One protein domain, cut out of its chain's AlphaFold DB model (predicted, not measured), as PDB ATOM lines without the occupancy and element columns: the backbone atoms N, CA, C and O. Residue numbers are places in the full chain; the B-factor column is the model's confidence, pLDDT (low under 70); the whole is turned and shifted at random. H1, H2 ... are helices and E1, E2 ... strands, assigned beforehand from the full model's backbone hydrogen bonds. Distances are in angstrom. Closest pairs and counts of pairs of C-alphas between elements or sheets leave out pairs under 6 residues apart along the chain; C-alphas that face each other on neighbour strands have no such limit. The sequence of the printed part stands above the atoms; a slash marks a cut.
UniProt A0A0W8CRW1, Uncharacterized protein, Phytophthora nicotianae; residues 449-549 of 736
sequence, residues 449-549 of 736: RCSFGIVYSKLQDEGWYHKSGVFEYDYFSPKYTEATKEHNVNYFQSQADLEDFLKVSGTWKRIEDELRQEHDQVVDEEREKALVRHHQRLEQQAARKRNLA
ATOM      1  N   ARG A 449      16.501   1.138 -20.918       95.19
ATOM      2  CA  ARG A 449      15.747   1.952 -19.950       95.19
ATOM      3  C   ARG A 449      14.399   1.324 -19.618       95.19
ATOM      4  O   ARG A 449      13.472   1.383 -20.417       95.19
ATOM      5  N   CYS A 450      14.264   0.816 -18.396       95.69
ATOM      6  CA  CYS A 450      12.993   0.339 -17.854       95.69
ATOM      7  C   CYS A 450      12.257   1.495 -17.157       95.69
ATOM      8  O   CYS A 450      12.693   1.990 -16.117       95.69
ATOM      9  N   SER A 451      11.164   1.967 -17.757       97.38
ATOM     10  CA  SER A 451      10.311   3.024 -17.194       97.38
ATOM     11  C   SER A 451       8.905   2.489 -16.928       97.38
ATOM     12  O   SER A 451       8.479   1.544 -17.591       97.38
ATOM     13  N   PHE A 452       8.165   3.110 -15.999       97.06
ATOM     14  CA  PHE A 452       6.801   2.683 -15.660       97.06
ATOM     15  C   PHE A 452       5.894   2.571 -16.883       97.06
ATOM     16  O   PHE A 452       5.165   1.600 -16.992       97.06
ATOM     17  N   GLY A 453       5.970   3.507 -17.833       97.50
ATOM     18  CA  GLY A 453       5.139   3.452 -19.040       97.50
ATOM     19  C   GLY A 453       5.376   2.193 -19.884       97.50
ATOM     20  O   GLY A 453       4.423   1.628 -20.416       97.50
ATOM     21  N   ILE A 454       6.621   1.714 -19.963       96.94
ATOM     22  CA  ILE A 454       6.971   0.490 -20.702       96.94
ATOM     23  C   ILE A 454       6.474  -0.739 -19.936       96.94
ATOM     24  O   ILE A 454       5.811  -1.598 -20.511       96.94
ATOM     25  N   VAL A 455       6.720  -0.783 -18.621       98.12
ATOM     26  CA  VAL A 455       6.215  -1.857 -17.748       98.12
ATOM     27  C   VAL A 455       4.689  -1.917 -17.790       98.12
ATOM     28  O   VAL A 455       4.109  -2.993 -17.882       98.12
ATOM     29  N   TYR A 456       4.027  -0.763 -17.770       97.94
ATOM     30  CA  TYR A 456       2.579  -0.667 -17.825       97.94
ATOM     31  C   TYR A 456       2.020  -1.105 -19.179       97.94
ATOM     32  O   TYR A 456       0.988  -1.760 -19.202       97.94
ATOM     33  N   SER A 457       2.714  -0.829 -20.286       98.00
ATOM     34  CA  SER A 457       2.313  -1.331 -21.610       98.00
ATOM     35  C   SER A 457       2.296  -2.864 -21.634       98.00
ATOM     36  O   SER A 457       1.290  -3.454 -22.007       98.00
ATOM     37  N   LYS A 458       3.341  -3.510 -21.095       97.56
ATOM     38  CA  LYS A 458       3.372  -4.973 -20.915       97.56
ATOM     39  C   LYS A 458       2.259  -5.476 -19.992       97.56
ATOM     40  O   LYS A 458       1.652  -6.508 -20.251       97.56
ATOM     41  N   LEU A 459       1.938  -4.738 -18.929       97.94
ATOM     42  CA  LEU A 459       0.799  -5.074 -18.069       97.94
ATOM     43  C   LEU A 459      -0.541  -4.955 -18.809       97.94
ATOM     44  O   LEU A 459      -1.441  -5.751 -18.556       97.94
ATOM     45  N   GLN A 460      -0.703  -3.997 -19.724       98.19
ATOM     46  CA  GLN A 460      -1.918  -3.893 -20.536       98.19
ATOM     47  C   GLN A 460      -2.107  -5.119 -21.434       98.19
ATOM     48  O   GLN A 460      -3.233  -5.604 -21.548       98.19
ATOM     49  N   ASP A 461      -1.019  -5.667 -21.976       97.81
ATOM     50  CA  ASP A 461      -1.045  -6.930 -22.725       97.81
ATOM     51  C   ASP A 461      -1.469  -8.113 -21.833       97.81
ATOM     52  O   ASP A 461      -2.182  -9.013 -22.275       97.81
ATOM     53  N   GLU A 462      -1.128  -8.073 -20.540       97.38
ATOM     54  CA  GLU A 462      -1.615  -9.022 -19.526       97.38
ATOM     55  C   GLU A 462      -3.060  -8.747 -19.053       97.38
ATOM     56  O   GLU A 462      -3.560  -9.414 -18.145       97.38
ATOM     57  N   GLY A 463      -3.752  -7.774 -19.655       97.94
ATOM     58  CA  GLY A 463      -5.150  -7.441 -19.373       97.94
ATOM     59  C   GLY A 463      -5.356  -6.404 -18.268       97.94
ATOM     60  O   GLY A 463      -6.478  -6.236 -17.784       97.94
ATOM     61  N   TRP A 464      -4.301  -5.714 -17.829       98.19
ATOM     62  CA  TRP A 464      -4.451  -4.582 -16.917       98.19
ATOM     63  C   TRP A 464      -5.065  -3.390 -17.648       98.19
ATOM     64  O   TRP A 464      -4.807  -3.141 -18.823       98.19
ATOM     65  N   TYR A 465      -5.855  -2.595 -16.938       98.06
ATOM     66  CA  TYR A 465      -6.441  -1.382 -17.505       98.06
ATOM     67  C   TYR A 465      -6.497  -0.264 -16.467       98.06
ATOM     68  O   TYR A 465      -6.307  -0.492 -15.271       98.06
ATOM     69  N   HIS A 466      -6.729   0.966 -16.920       97.94
ATOM     70  CA  HIS A 466      -6.908   2.121 -16.046       97.94
ATOM     71  C   HIS A 466      -8.201   2.868 -16.374       97.94
ATOM     72  O   HIS A 466      -8.740   2.764 -17.476       97.94
ATOM     73  N   LYS A 467      -8.705   3.631 -15.405       97.06
ATOM     74  CA  LYS A 467      -9.813   4.579 -15.577       97.06
ATOM     75  C   LYS A 467      -9.434   5.907 -14.940       97.06
ATOM     76  O   LYS A 467      -8.638   5.938 -14.012       97.06
ATOM     77  N   SER A 468     -10.004   7.004 -15.423       96.94
ATOM     78  CA  SER A 468      -9.811   8.310 -14.786       96.94
ATOM     79  C   SER A 468     -10.407   8.291 -13.377       96.94
ATOM     80  O   SER A 468     -11.613   8.090 -13.218       96.94
ATOM     81  N   GLY A 469      -9.550   8.458 -12.374       93.69
ATOM     82  CA  GLY A 469      -9.896   8.551 -10.962       93.69
ATOM     83  C   GLY A 469     -10.107  10.000 -10.515       93.69
ATOM     84  O   GLY A 469     -10.177  10.929 -11.319       93.69
ATOM     85  N   VAL A 470     -10.227  10.197  -9.199       90.88
ATOM     86  CA  VAL A 470     -10.464  11.526  -8.596       90.88
ATOM     87  C   VAL A 470      -9.206  12.399  -8.616       90.88
ATOM     88  O   VAL A 470      -9.311  13.616  -8.764       90.88
ATOM     89  N   PHE A 471      -8.030  11.790  -8.450       83.88
ATOM     90  CA  PHE A 471      -6.753  12.501  -8.367       83.88
ATOM     91  C   PHE A 471      -5.862  12.268  -9.593       83.88
ATOM     92  O   PHE A 471      -5.240  13.220 -10.053       83.88
ATOM     93  N   GLU A 472      -5.848  11.055 -10.158       92.69
ATOM     94  CA  GLU A 472      -5.115  10.699 -11.384       92.69
ATOM     95  C   GLU A 472      -5.838   9.554 -12.123       92.69
ATOM     96  O   GLU A 472      -7.040   9.634 -12.372       92.69
ATOM     97  N   TYR A 473      -5.123   8.485 -12.474       97.62
ATOM     98  CA  TYR A 473      -5.677   7.255 -13.015       97.62
ATOM     99  C   TYR A 473      -5.766   6.192 -11.922       97.62
ATOM    100  O   TYR A 473      -4.800   5.935 -11.208       97.62
ATOM    101  N   ASP A 474      -6.924   5.549 -11.851       97.69
ATOM    102  CA  ASP A 474      -7.138   4.336 -11.084       97.69
ATOM    103  C   ASP A 474      -6.731   3.137 -11.946       97.69
ATOM    104  O   ASP A 474      -7.204   2.997 -13.076       97.69
ATOM    105  N   TYR A 475      -5.895   2.252 -11.417       98.19
ATOM    106  CA  TYR A 475      -5.403   1.063 -12.104       98.19
ATOM    107  C   TYR A 475      -6.084  -0.195 -11.572       98.19
ATOM    108  O   TYR A 475      -6.258  -0.373 -10.363       98.19
ATOM    109  N   PHE A 476      -6.453  -1.089 -12.483       98.06
ATOM    110  CA  PHE A 476      -7.226  -2.289 -12.192       98.06
ATOM    111  C   PHE A 476      -6.485  -3.519 -12.701       98.06
ATOM    112  O   PHE A 476      -6.051  -3.566 -13.855       98.06
ATOM    113  N   SER A 477      -6.359  -4.519 -11.829       97.50
ATOM    114  CA  SER A 477      -5.820  -5.822 -12.215       97.50
ATOM    115  C   SER A 477      -6.790  -6.566 -13.151       97.50
ATOM    116  O   SER A 477      -8.001  -6.349 -13.063       97.50
ATOM    117  N   PRO A 478      -6.315  -7.518 -13.974       97.56
ATOM    118  CA  PRO A 478      -7.171  -8.321 -14.858       97.56
ATOM    119  C   PRO A 478      -8.229  -9.139 -14.100       97.56
ATOM    120  O   PRO A 478      -9.251  -9.530 -14.652       97.56
ATOM    121  N   LYS A 479      -7.984  -9.404 -12.809       95.12
ATOM    122  CA  LYS A 479      -8.880 -10.145 -11.908       95.12
ATOM    123  C   LYS A 479      -9.870  -9.239 -11.170       95.12
ATOM    124  O   LYS A 479     -10.591  -9.704 -10.285       95.12
ATOM    125  N   TYR A 480      -9.882  -7.944 -11.477       95.69
ATOM    126  CA  TYR A 480     -10.768  -6.996 -10.825       95.69
ATOM    127  C   TYR A 480     -12.229  -7.275 -11.186       95.69
ATOM    128  O   TYR A 480     -12.623  -7.277 -12.350       95.69
ATOM    129  N   THR A 481     -13.054  -7.419 -10.155       94.75
ATOM    130  CA  THR A 481     -14.509  -7.325 -10.248       94.75
ATOM    131  C   THR A 481     -14.991  -6.390  -9.145       94.75
ATOM    132  O   THR A 481     -14.319  -6.236  -8.125       94.75
ATOM    133  N   GLU A 482     -16.155  -5.757  -9.305       92.62
ATOM    134  CA  GLU A 482     -16.687  -4.855  -8.267       92.62
ATOM    135  C   GLU A 482     -16.920  -5.575  -6.927       92.62
ATOM    136  O   GLU A 482     -16.788  -4.961  -5.870       92.62
ATOM    137  N   ALA A 483     -17.176  -6.889  -6.965       95.06
ATOM    138  CA  ALA A 483     -17.308  -7.735  -5.781       95.06
ATOM    139  C   ALA A 483     -15.963  -8.050  -5.097       95.06
ATOM    140  O   ALA A 483     -15.934  -8.268  -3.891       95.06
ATOM    141  N   THR A 484     -14.852  -8.055  -5.844       94.62
ATOM    142  CA  THR A 484     -13.496  -8.355  -5.345       94.62
ATOM    143  C   THR A 484     -12.644  -7.095  -5.181       94.62
ATOM    144  O   THR A 484     -11.419  -7.146  -5.272       94.62
ATOM    145  N   LYS A 485     -13.260  -5.927  -4.971       94.62
ATOM    146  CA  LYS A 485     -12.533  -4.660  -4.855       94.62
ATOM    147  C   LYS A 485     -11.740  -4.585  -3.544       94.62
ATOM    148  O   LYS A 485     -12.250  -4.138  -2.520       94.62
ATOM    149  N   GLU A 486     -10.464  -4.945  -3.613       94.75
ATOM    150  CA  GLU A 486      -9.489  -4.771  -2.533       94.75
ATOM    151  C   GLU A 486      -8.445  -3.724  -2.925       94.75
ATOM    152  O   GLU A 486      -7.751  -3.843  -3.943       94.75
ATOM    153  N   HIS A 487      -8.367  -2.663  -2.123       95.19
ATOM    154  CA  HIS A 487      -7.420  -1.573  -2.330       95.19
ATOM    155  C   HIS A 487      -5.984  -2.060  -2.094       95.19
ATOM    156  O   HIS A 487      -5.724  -2.751  -1.112       95.19
ATOM    157  N   ASN A 488      -5.069  -1.697  -2.996       94.75
ATOM    158  CA  ASN A 488      -3.663  -2.123  -3.029       94.75
ATOM    159  C   ASN A 488      -3.425  -3.625  -3.265       94.75
ATOM    160  O   ASN A 488      -2.310  -4.108  -3.070       94.75
ATOM    161  N   VAL A 489      -4.448  -4.355  -3.718       95.81
ATOM    162  CA  VAL A 489      -4.316  -5.751  -4.168       95.81
ATOM    163  C   VAL A 489      -4.797  -5.876  -5.611       95.81
ATOM    164  O   VAL A 489      -4.048  -6.290  -6.492       95.81
ATOM    165  N   ASN A 490      -6.034  -5.440  -5.867       96.81
ATOM    166  CA  ASN A 490      -6.714  -5.627  -7.157       96.81
ATOM    167  C   ASN A 490      -7.011  -4.284  -7.840       96.81
ATOM    168  O   ASN A 490      -7.349  -4.247  -9.027       96.81
ATOM    169  N   TYR A 491      -6.935  -3.204  -7.059       97.06
ATOM    170  CA  TYR A 491      -7.310  -1.839  -7.395       97.06
ATOM    171  C   TYR A 491      -6.342  -0.848  -6.736       97.06
ATOM    172  O   TYR A 491      -6.170  -0.867  -5.512       97.06
ATOM    173  N   PHE A 492      -5.765   0.049  -7.535       97.62
ATOM    174  CA  PHE A 492      -4.758   1.029  -7.119       97.62
ATOM    175  C   PHE A 492      -5.214   2.430  -7.540       97.62
ATOM    176  O   PHE A 492      -5.664   2.607  -8.666       97.62
ATOM    177  N   GLN A 493      -5.132   3.415  -6.644       96.81
ATOM    178  CA  GLN A 493      -5.658   4.774  -6.889       96.81
ATOM    179  C   GLN A 493      -4.638   5.722  -7.520       96.81
ATOM    180  O   GLN A 493      -4.988   6.817  -7.958       96.81
ATOM    181  N   SER A 494      -3.369   5.331  -7.512       97.12
ATOM    182  CA  SER A 494      -2.282   6.130  -8.049       97.12
ATOM    183  C   SER A 494      -1.262   5.246  -8.752       97.12
ATOM    184  O   SER A 494      -1.161   4.040  -8.500       97.12
ATOM    185  N   GLN A 495      -0.469   5.871  -9.621       96.94
ATOM    186  CA  GLN A 495       0.669   5.210 -10.250       96.94
ATOM    187  C   GLN A 495       1.682   4.722  -9.201       96.94
ATOM    188  O   GLN A 495       2.227   3.630  -9.343       96.94
ATOM    189  N   ALA A 496       1.915   5.506  -8.144       97.00
ATOM    190  CA  ALA A 496       2.875   5.168  -7.096       97.00
ATOM    191  C   ALA A 496       2.482   3.885  -6.345       97.00
ATOM    192  O   ALA A 496       3.330   3.020  -6.137       97.00
ATOM    193  N   ASP A 497       1.194   3.723  -6.019       96.94
ATOM    194  CA  ASP A 497       0.700   2.528  -5.322       96.94
ATOM    195  C   ASP A 497       0.859   1.267  -6.180       96.94
ATOM    196  O   ASP A 497       1.276   0.215  -5.686       96.94
ATOM    197  N   LEU A 498       0.559   1.375  -7.481       97.56
ATOM    198  CA  LEU A 498       0.755   0.274  -8.420       97.56
ATOM    199  C   LEU A 498       2.245  -0.059  -8.575       97.56
ATOM    200  O   LEU A 498       2.619  -1.227  -8.525       97.56
ATOM    201  N   GLU A 499       3.107   0.944  -8.742       97.88
ATOM    202  CA  GLU A 499       4.555   0.742  -8.838       97.88
ATOM    203  C   GLU A 499       5.128   0.019  -7.619       97.88
ATOM    204  O   GLU A 499       5.914  -0.920  -7.768       97.88
ATOM    205  N   ASP A 500       4.745   0.444  -6.418       98.12
ATOM    206  CA  ASP A 500       5.221  -0.162  -5.181       98.12
ATOM    207  C   ASP A 500       4.704  -1.596  -5.037       98.12
ATOM    208  O   ASP A 500       5.480  -2.498  -4.709       98.12
ATOM    209  N   PHE A 501       3.443  -1.856  -5.393       97.94
ATOM    210  CA  PHE A 501       2.902  -3.214  -5.445       97.94
ATOM    211  C   PHE A 501       3.644  -4.109  -6.446       97.94
ATOM    212  O   PHE A 501       3.982  -5.252  -6.128       97.94
ATOM    213  N   LEU A 502       3.947  -3.615  -7.648       98.00
ATOM    214  CA  LEU A 502       4.683  -4.371  -8.665       98.00
ATOM    215  C   LEU A 502       6.112  -4.693  -8.209       98.00
ATOM    216  O   LEU A 502       6.609  -5.791  -8.472       98.00
ATOM    217  N   LYS A 503       6.764  -3.763  -7.500       97.94
ATOM    218  CA  LYS A 503       8.096  -3.973  -6.912       97.94
ATOM    219  C   LYS A 503       8.055  -5.011  -5.790       97.94
ATOM    220  O   LYS A 503       8.919  -5.883  -5.750       97.94
ATOM    221  N   VAL A 504       7.050  -4.958  -4.912       97.88
ATOM    222  CA  VAL A 504       6.896  -5.894  -3.782       97.88
ATOM    223  C   VAL A 504       6.489  -7.294  -4.244       97.88
ATOM    224  O   VAL A 504       7.029  -8.280  -3.752       97.88
ATOM    225  N   SER A 505       5.575  -7.398  -5.210       97.19
ATOM    226  CA  SER A 505       5.119  -8.683  -5.764       97.19
ATOM    227  C   SER A 505       6.180  -9.397  -6.609       97.19
ATOM    228  O   SER A 505       6.017 -10.570  -6.931       97.19
ATOM    229  N   GLY A 506       7.257  -8.705  -7.000       97.94
ATOM    230  CA  GLY A 506       8.277  -9.221  -7.918       97.94
ATOM    231  C   GLY A 506       7.855  -9.193  -9.392       97.94
ATOM    232  O   GLY A 506       8.683  -9.446 -10.267       97.94
ATOM    233  N   THR A 507       6.606  -8.817  -9.683       97.56
ATOM    234  CA  THR A 507       6.076  -8.701 -11.049       97.56
ATOM    235  C   THR A 507       6.854  -7.671 -11.865       97.56
ATOM    236  O   THR A 507       7.117  -7.901 -13.042       97.56
ATOM    237  N   TRP A 508       7.302  -6.581 -11.225       98.06
ATOM    238  CA  TRP A 508       8.174  -5.585 -11.850       98.06
ATOM    239  C   TRP A 508       9.460  -6.211 -12.378       98.06
ATOM    240  O   TRP A 508       9.832  -5.991 -13.523       98.06
ATOM    241  N   LYS A 509      10.131  -7.010 -11.542       98.12
ATOM    242  CA  LYS A 509      11.415  -7.620 -11.886       98.12
ATOM    243  C   LYS A 509      11.263  -8.635 -13.019       98.12
ATOM    244  O   LYS A 509      12.081  -8.639 -13.925       98.12
ATOM    245  N   ARG A 510      10.180  -9.424 -13.005       98.31
ATOM    246  CA  ARG A 510       9.831 -10.338 -14.106       98.31
ATOM    247  C   ARG A 510       9.715  -9.588 -15.438       98.31
ATOM    248  O   ARG A 510      10.348  -9.990 -16.404       98.31
ATOM    249  N   ILE A 511       8.943  -8.500 -15.466       98.06
ATOM    250  CA  ILE A 511       8.739  -7.698 -16.684       98.06
ATOM    251  C   ILE A 511      10.034  -6.986 -17.093       98.06
ATOM    252  O   ILE A 511      10.347  -6.901 -18.272       98.06
ATOM    253  N   GLU A 512      10.815  -6.487 -16.134       97.75
ATOM    254  CA  GLU A 512      12.111  -5.862 -16.407       97.75
ATOM    255  C   GLU A 512      13.106  -6.843 -17.041       97.75
ATOM    256  O   GLU A 512      13.818  -6.458 -17.967       97.75
ATOM    257  N   ASP A 513      13.157  -8.089 -16.565       98.19
ATOM    258  CA  ASP A 513      14.030  -9.127 -17.115       98.19
ATOM    259  C   ASP A 513      13.579  -9.553 -18.526       98.19
ATOM    260  O   ASP A 513      14.422  -9.695 -19.410       98.19
ATOM    261  N   GLU A 514      12.268  -9.657 -18.772       97.69
ATOM    262  CA  GLU A 514      11.704  -9.896 -20.112       97.69
ATOM    263  C   GLU A 514      12.049  -8.754 -21.082       97.69
ATOM    264  O   GLU A 514      12.588  -8.989 -22.160       97.69
ATOM    265  N   LEU A 515      11.836  -7.500 -20.671       97.50
ATOM    266  CA  LEU A 515      12.180  -6.323 -21.475       97.50
ATOM    267  C   LEU A 515      13.685  -6.222 -21.743       97.50
ATOM    268  O   LEU A 515      14.092  -5.738 -22.798       97.50
ATOM    269  N   ARG A 516      14.525  -6.650 -20.794       97.75
ATOM    270  CA  ARG A 516      15.980  -6.693 -20.975       97.75
ATOM    271  C   ARG A 516      16.364  -7.746 -22.013       97.75
ATOM    272  O   ARG A 516      17.184  -7.457 -22.873       97.75
ATOM    273  N   GLN A 517      15.726  -8.915 -21.982       98.12
ATOM    274  CA  GLN A 517      15.936  -9.960 -22.981       98.12
ATOM    275  C   GLN A 517      15.502  -9.510 -24.384       98.12
ATOM    276  O   GLN A 517      16.243  -9.718 -25.342       98.12
ATOM    277  N   GLU A 518      14.340  -8.863 -24.511       96.81
ATOM    278  CA  GLU A 518      13.875  -8.299 -25.786       96.81
ATOM    279  C   GLU A 518      14.823  -7.215 -26.304       96.81
ATOM    280  O   GLU A 518      15.152  -7.181 -27.487       96.81
ATOM    281  N   HIS A 519      15.302  -6.342 -25.418       97.25
ATOM    282  CA  HIS A 519      16.276  -5.322 -25.780       97.25
ATOM    283  C   HIS A 519      17.580  -5.939 -26.291       97.25
ATOM    284  O   HIS A 519      18.070  -5.524 -27.336       97.25
ATOM    285  N   ASP A 520      18.126  -6.932 -25.592       96.88
ATOM    286  CA  ASP A 520      19.374  -7.581 -25.992       96.88
ATOM    287  C   ASP A 520      19.231  -8.273 -27.360       96.88
ATOM    288  O   ASP A 520      20.111  -8.127 -28.206       96.88
ATOM    289  N   GLN A 521      18.080  -8.901 -27.642       97.75
ATOM    290  CA  GLN A 521      17.770  -9.448 -28.972       97.75
ATOM    291  C   GLN A 521      17.756  -8.365 -30.056       97.75
ATOM    292  O   GLN A 521      18.381  -8.526 -31.103       97.75
ATOM    293  N   VAL A 522      17.089  -7.234 -29.805       95.81
ATOM    294  CA  VAL A 522      17.038  -6.117 -30.761       95.81
ATOM    295  C   VAL A 522      18.430  -5.528 -31.005       95.81
ATOM    296  O   VAL A 522      18.768  -5.189 -32.140       95.81
ATOM    297  N   VAL A 523      19.256  -5.425 -29.962       97.00
ATOM    298  CA  VAL A 523      20.638  -4.946 -30.075       97.00
ATOM    299  C   VAL A 523      21.493  -5.912 -30.890       97.00
ATOM    300  O   VAL A 523      22.269  -5.455 -31.731       97.00
ATOM    301  N   ASP A 524      21.348  -7.219 -30.685       96.06
ATOM    302  CA  ASP A 524      22.073  -8.230 -31.456       96.06
ATOM    303  C   ASP A 524      21.645  -8.232 -32.931       96.06
ATOM    304  O   ASP A 524      22.507  -8.228 -33.814       96.06
ATOM    305  N   GLU A 525      20.348  -8.107 -33.225       96.50
ATOM    306  CA  GLU A 525      19.862  -7.932 -34.597       96.50
ATOM    307  C   GLU A 525      20.411  -6.657 -35.254       96.50
ATOM    308  O   GLU A 525      20.760  -6.644 -36.439       96.50
ATOM    309  N   GLU A 526      20.457  -5.542 -34.522       94.81
ATOM    310  CA  GLU A 526      20.979  -4.282 -35.049       94.81
ATOM    311  C   GLU A 526      22.489  -4.365 -35.288       94.81
ATOM    312  O   GLU A 526      22.993  -3.870 -36.305       94.81
ATOM    313  N   ARG A 527      23.205  -5.050 -34.396       96.25
ATOM    314  CA  ARG A 527      24.628  -5.345 -34.531       96.25
ATOM    315  C   ARG A 527      24.903  -6.192 -35.765       96.25
ATOM    316  O   ARG A 527      25.808  -5.854 -36.528       96.25
ATOM    317  N   GLU A 528      24.114  -7.238 -35.995       96.00
ATOM    318  CA  GLU A 528      24.210  -8.087 -37.182       96.00
ATOM    319  C   GLU A 528      23.930  -7.282 -38.456       96.00
ATOM    320  O   GLU A 528      24.753  -7.259 -39.373       96.00
ATOM    321  N   LYS A 529      22.840  -6.505 -38.491       96.44
ATOM    322  CA  LYS A 529      22.514  -5.613 -39.621       96.44
ATOM    323  C   LYS A 529      23.640  -4.620 -39.905       96.44
ATOM    324  O   LYS A 529      23.945  -4.319 -41.061       96.44
ATOM    325  N   ALA A 530      24.259  -4.075 -38.866       94.62
ATOM    326  CA  ALA A 530      25.341  -3.120 -39.015       94.62
ATOM    327  C   ALA A 530      26.654  -3.798 -39.468       94.62
ATOM    328  O   ALA A 530      27.380  -3.208 -40.275       94.62
ATOM    329  N   LEU A 531      26.897  -5.052 -39.072       95.19
ATOM    330  CA  LEU A 531      27.984  -5.888 -39.588       95.19
ATOM    331  C   LEU A 531      27.774  -6.223 -41.073       95.19
ATOM    332  O   LEU A 531      28.691  -6.037 -41.872       95.19
ATOM    333  N   VAL A 532      26.557  -6.598 -41.480       95.44
ATOM    334  CA  VAL A 532      26.201  -6.828 -42.893       95.44
ATOM    335  C   VAL A 532      26.423  -5.563 -43.725       95.44
ATOM    336  O   VAL A 532      27.042  -5.614 -44.788       95.44
ATOM    337  N   ARG A 533      26.010  -4.387 -43.229       94.44
ATOM    338  CA  ARG A 533      26.278  -3.102 -43.904       94.44
ATOM    339  C   ARG A 533      27.770  -2.796 -44.012       94.44
ATOM    340  O   ARG A 533      28.202  -2.211 -45.007       94.44
ATOM    341  N   HIS A 534      28.565  -3.137 -42.999       95.25
ATOM    342  CA  HIS A 534      30.019  -2.970 -43.046       95.25
ATOM    343  C   HIS A 534      30.646  -3.900 -44.090       95.25
ATOM    344  O   HIS A 534      31.395  -3.420 -44.946       95.25
ATOM    345  N   HIS A 535      30.239  -5.171 -44.120       95.38
ATOM    346  CA  HIS A 535      30.658  -6.129 -45.142       95.38
ATOM    347  C   HIS A 535      30.292  -5.651 -46.555       95.38
ATOM    348  O   HIS A 535      31.149  -5.598 -47.438       95.38
ATOM    349  N   GLN A 536      29.063  -5.170 -46.747       96.56
ATOM    350  CA  GLN A 536      28.598  -4.615 -48.019       96.56
ATOM    351  C   GLN A 536      29.443  -3.409 -48.470       96.56
ATOM    352  O   GLN A 536      29.767  -3.266 -49.651       96.56
ATOM    353  N   ARG A 537      29.851  -2.529 -47.544       94.06
ATOM    354  CA  ARG A 537      30.753  -1.406 -47.862       94.06
ATOM    355  C   ARG A 537      32.136  -1.895 -48.283       94.06
ATOM    356  O   ARG A 537      32.698  -1.343 -49.233       94.06
ATOM    357  N   LEU A 538      32.685  -2.906 -47.610       94.19
ATOM    358  CA  LEU A 538      33.968  -3.509 -47.980       94.19
ATOM    359  C   LEU A 538      33.901  -4.159 -49.366       94.19
ATOM    360  O   LEU A 538      34.797  -3.939 -50.185       94.19
ATOM    361  N   GLU A 539      32.819  -4.873 -49.671       95.19
ATOM    362  CA  GLU A 539      32.599  -5.479 -50.981       95.19
ATOM    363  C   GLU A 539      32.496  -4.418 -52.086       95.19
ATOM    364  O   GLU A 539      33.179  -4.511 -53.109       95.19
ATOM    365  N   GLN A 540      31.746  -3.334 -51.863       95.12
ATOM    366  CA  GLN A 540      31.676  -2.213 -52.807       95.12
ATOM    367  C   GLN A 540      33.047  -1.562 -53.036       95.12
ATOM    368  O   GLN A 540      33.385  -1.185 -54.165       95.12
ATOM    369  N   GLN A 541      33.870  -1.431 -51.992       94.25
ATOM    370  CA  GLN A 541      35.238  -0.933 -52.133       94.25
ATOM    371  C   GLN A 541      36.124  -1.907 -52.923       94.25
ATOM    372  O   GLN A 541      36.888  -1.468 -53.788       94.25
ATOM    373  N   ALA A 542      36.012  -3.213 -52.673       94.00
ATOM    374  CA  ALA A 542      36.728  -4.244 -53.419       94.00
ATOM    375  C   ALA A 542      36.313  -4.257 -54.901       94.00
ATOM    376  O   ALA A 542      37.174  -4.257 -55.784       94.00
ATOM    377  N   ALA A 543      35.014  -4.148 -55.191       93.69
ATOM    378  CA  ALA A 543      34.478  -4.047 -56.544       93.69
ATOM    379  C   ALA A 543      34.970  -2.781 -57.263       93.69
ATOM    380  O   ALA A 543      35.384  -2.845 -58.422       93.69
ATOM    381  N   ARG A 544      35.006  -1.626 -56.583       90.50
ATOM    382  CA  ARG A 544      35.588  -0.389 -57.139       90.50
ATOM    383  C   ARG A 544      37.074  -0.549 -57.457       90.50
ATOM    384  O   ARG A 544      37.505  -0.130 -58.529       90.50
ATOM    385  N   LYS A 545      37.851  -1.194 -56.578       92.56
ATOM    386  CA  LYS A 545      39.274  -1.493 -56.822       92.56
ATOM    387  C   LYS A 545      39.461  -2.440 -58.011       92.56
ATOM    388  O   LYS A 545      40.322  -2.186 -58.851       92.56
ATOM    389  N   ARG A 546      38.624  -3.477 -58.135       91.31
ATOM    390  CA  ARG A 546      38.638  -4.409 -59.275       91.31
ATOM    391  C   ARG A 546      38.296  -3.708 -60.592       91.31
ATOM    392  O   ARG A 546      38.994  -3.909 -61.579       91.31
ATOM    393  N   ASN A 547      37.277  -2.847 -60.598       88.00
ATOM    394  CA  ASN A 547      36.898  -2.069 -61.779       88.00
ATOM    395  C   ASN A 547      37.992  -1.075 -62.196       88.00
ATOM    396  O   ASN A 547      38.280  -0.955 -63.384       88.00
ATOM    397  N   LEU A 548      38.649  -0.415 -61.237       89.00
ATOM    398  CA  LEU A 548      39.765   0.486 -61.527       89.00
ATOM    399  C   LEU A 548      40.975  -0.260 -62.113       89.00
ATOM    400  O   LEU A 548      41.634   0.256 -63.013       89.00
ATOM    401  N   ALA A 549      41.253  -1.476 -61.633       88.69
ATOM    402  CA  ALA A 549      42.317  -2.318 -62.176       88.69
ATOM    403  C   ALA A 549      42.001  -2.825 -63.594       88.69
ATOM    404  O   ALA A 549      42.907  -2.920 -64.418       88.69
TER     405      ALA A 549
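Overview. This is residues 449 to 549 of the 736 residues of an uncharacterized protein of Phytophthora nicotianae (UniProt A0A0W8CRW1). A small head holds the two-stranded hairpin E1 and E2, the short helices H1 and H2 and a long looping stretch, and from it one long helix, H3, sticks out as an arm with residues 520 to 549. The arm makes most of the length: the C-alphas span 82 by 25 by 20 A, the head without it 37 by 22 by 21 A. The printed part has 101 residues, with three named helices and two named strands in the order H1 E1 E2 H2 H3; the sheet is antiparallel and the class mostly helix. The whole is extended, with a radius of gyration of the C-alphas of 23.4 A.

Along the chain. E1 is residues 465 to 468 and E2 residues 473 to 476. H1, residues 452 to 461, begins at C-alpha 452 (6.801, 2.683, -15.660) and is 14.3 A long. H2, residues 495 to 505, is 15.3 A long. H3, residues 507 to 549, is 63.0 A long and ends at C-alpha 549 (42.317, -2.318, -62.176).

Arrangement. E1 and E2 form an antiparallel hairpin, with N 467 and O 474 within hydrogen-bond range at 2.8 A. Residues 475 to 476 of E2 also pair antiparallel with residues 491 to 492. The closest C-alphas of E2 and H2 are those of Tyr 473 and Gln 495, 7.2 A apart. H2 and H3 touch only at the corner, and only just, with 3 pairs of C-alphas within 8 A; the closest are Leu 502 and Trp 508, 4.9 A. H1 touches H3 about perpendicular at 81 degrees, through residues 508 to 512 of H3 alone; the closest C-alphas are Val 455 and Ile 511, 6.5 A. E1 and E2 are apart from H3. In H1, H2 and H3 every O i to N i+4 pair is within hydrogen-bond range.

Size, cuts and confidence. The C-alphas farthest apart are those of Ala 483 and Ala 549, 82.2 A. The printed part has no cut. The link from E2 to H2, 18 residues, is long; the others are tight. No printed residue is under pLDDT 70.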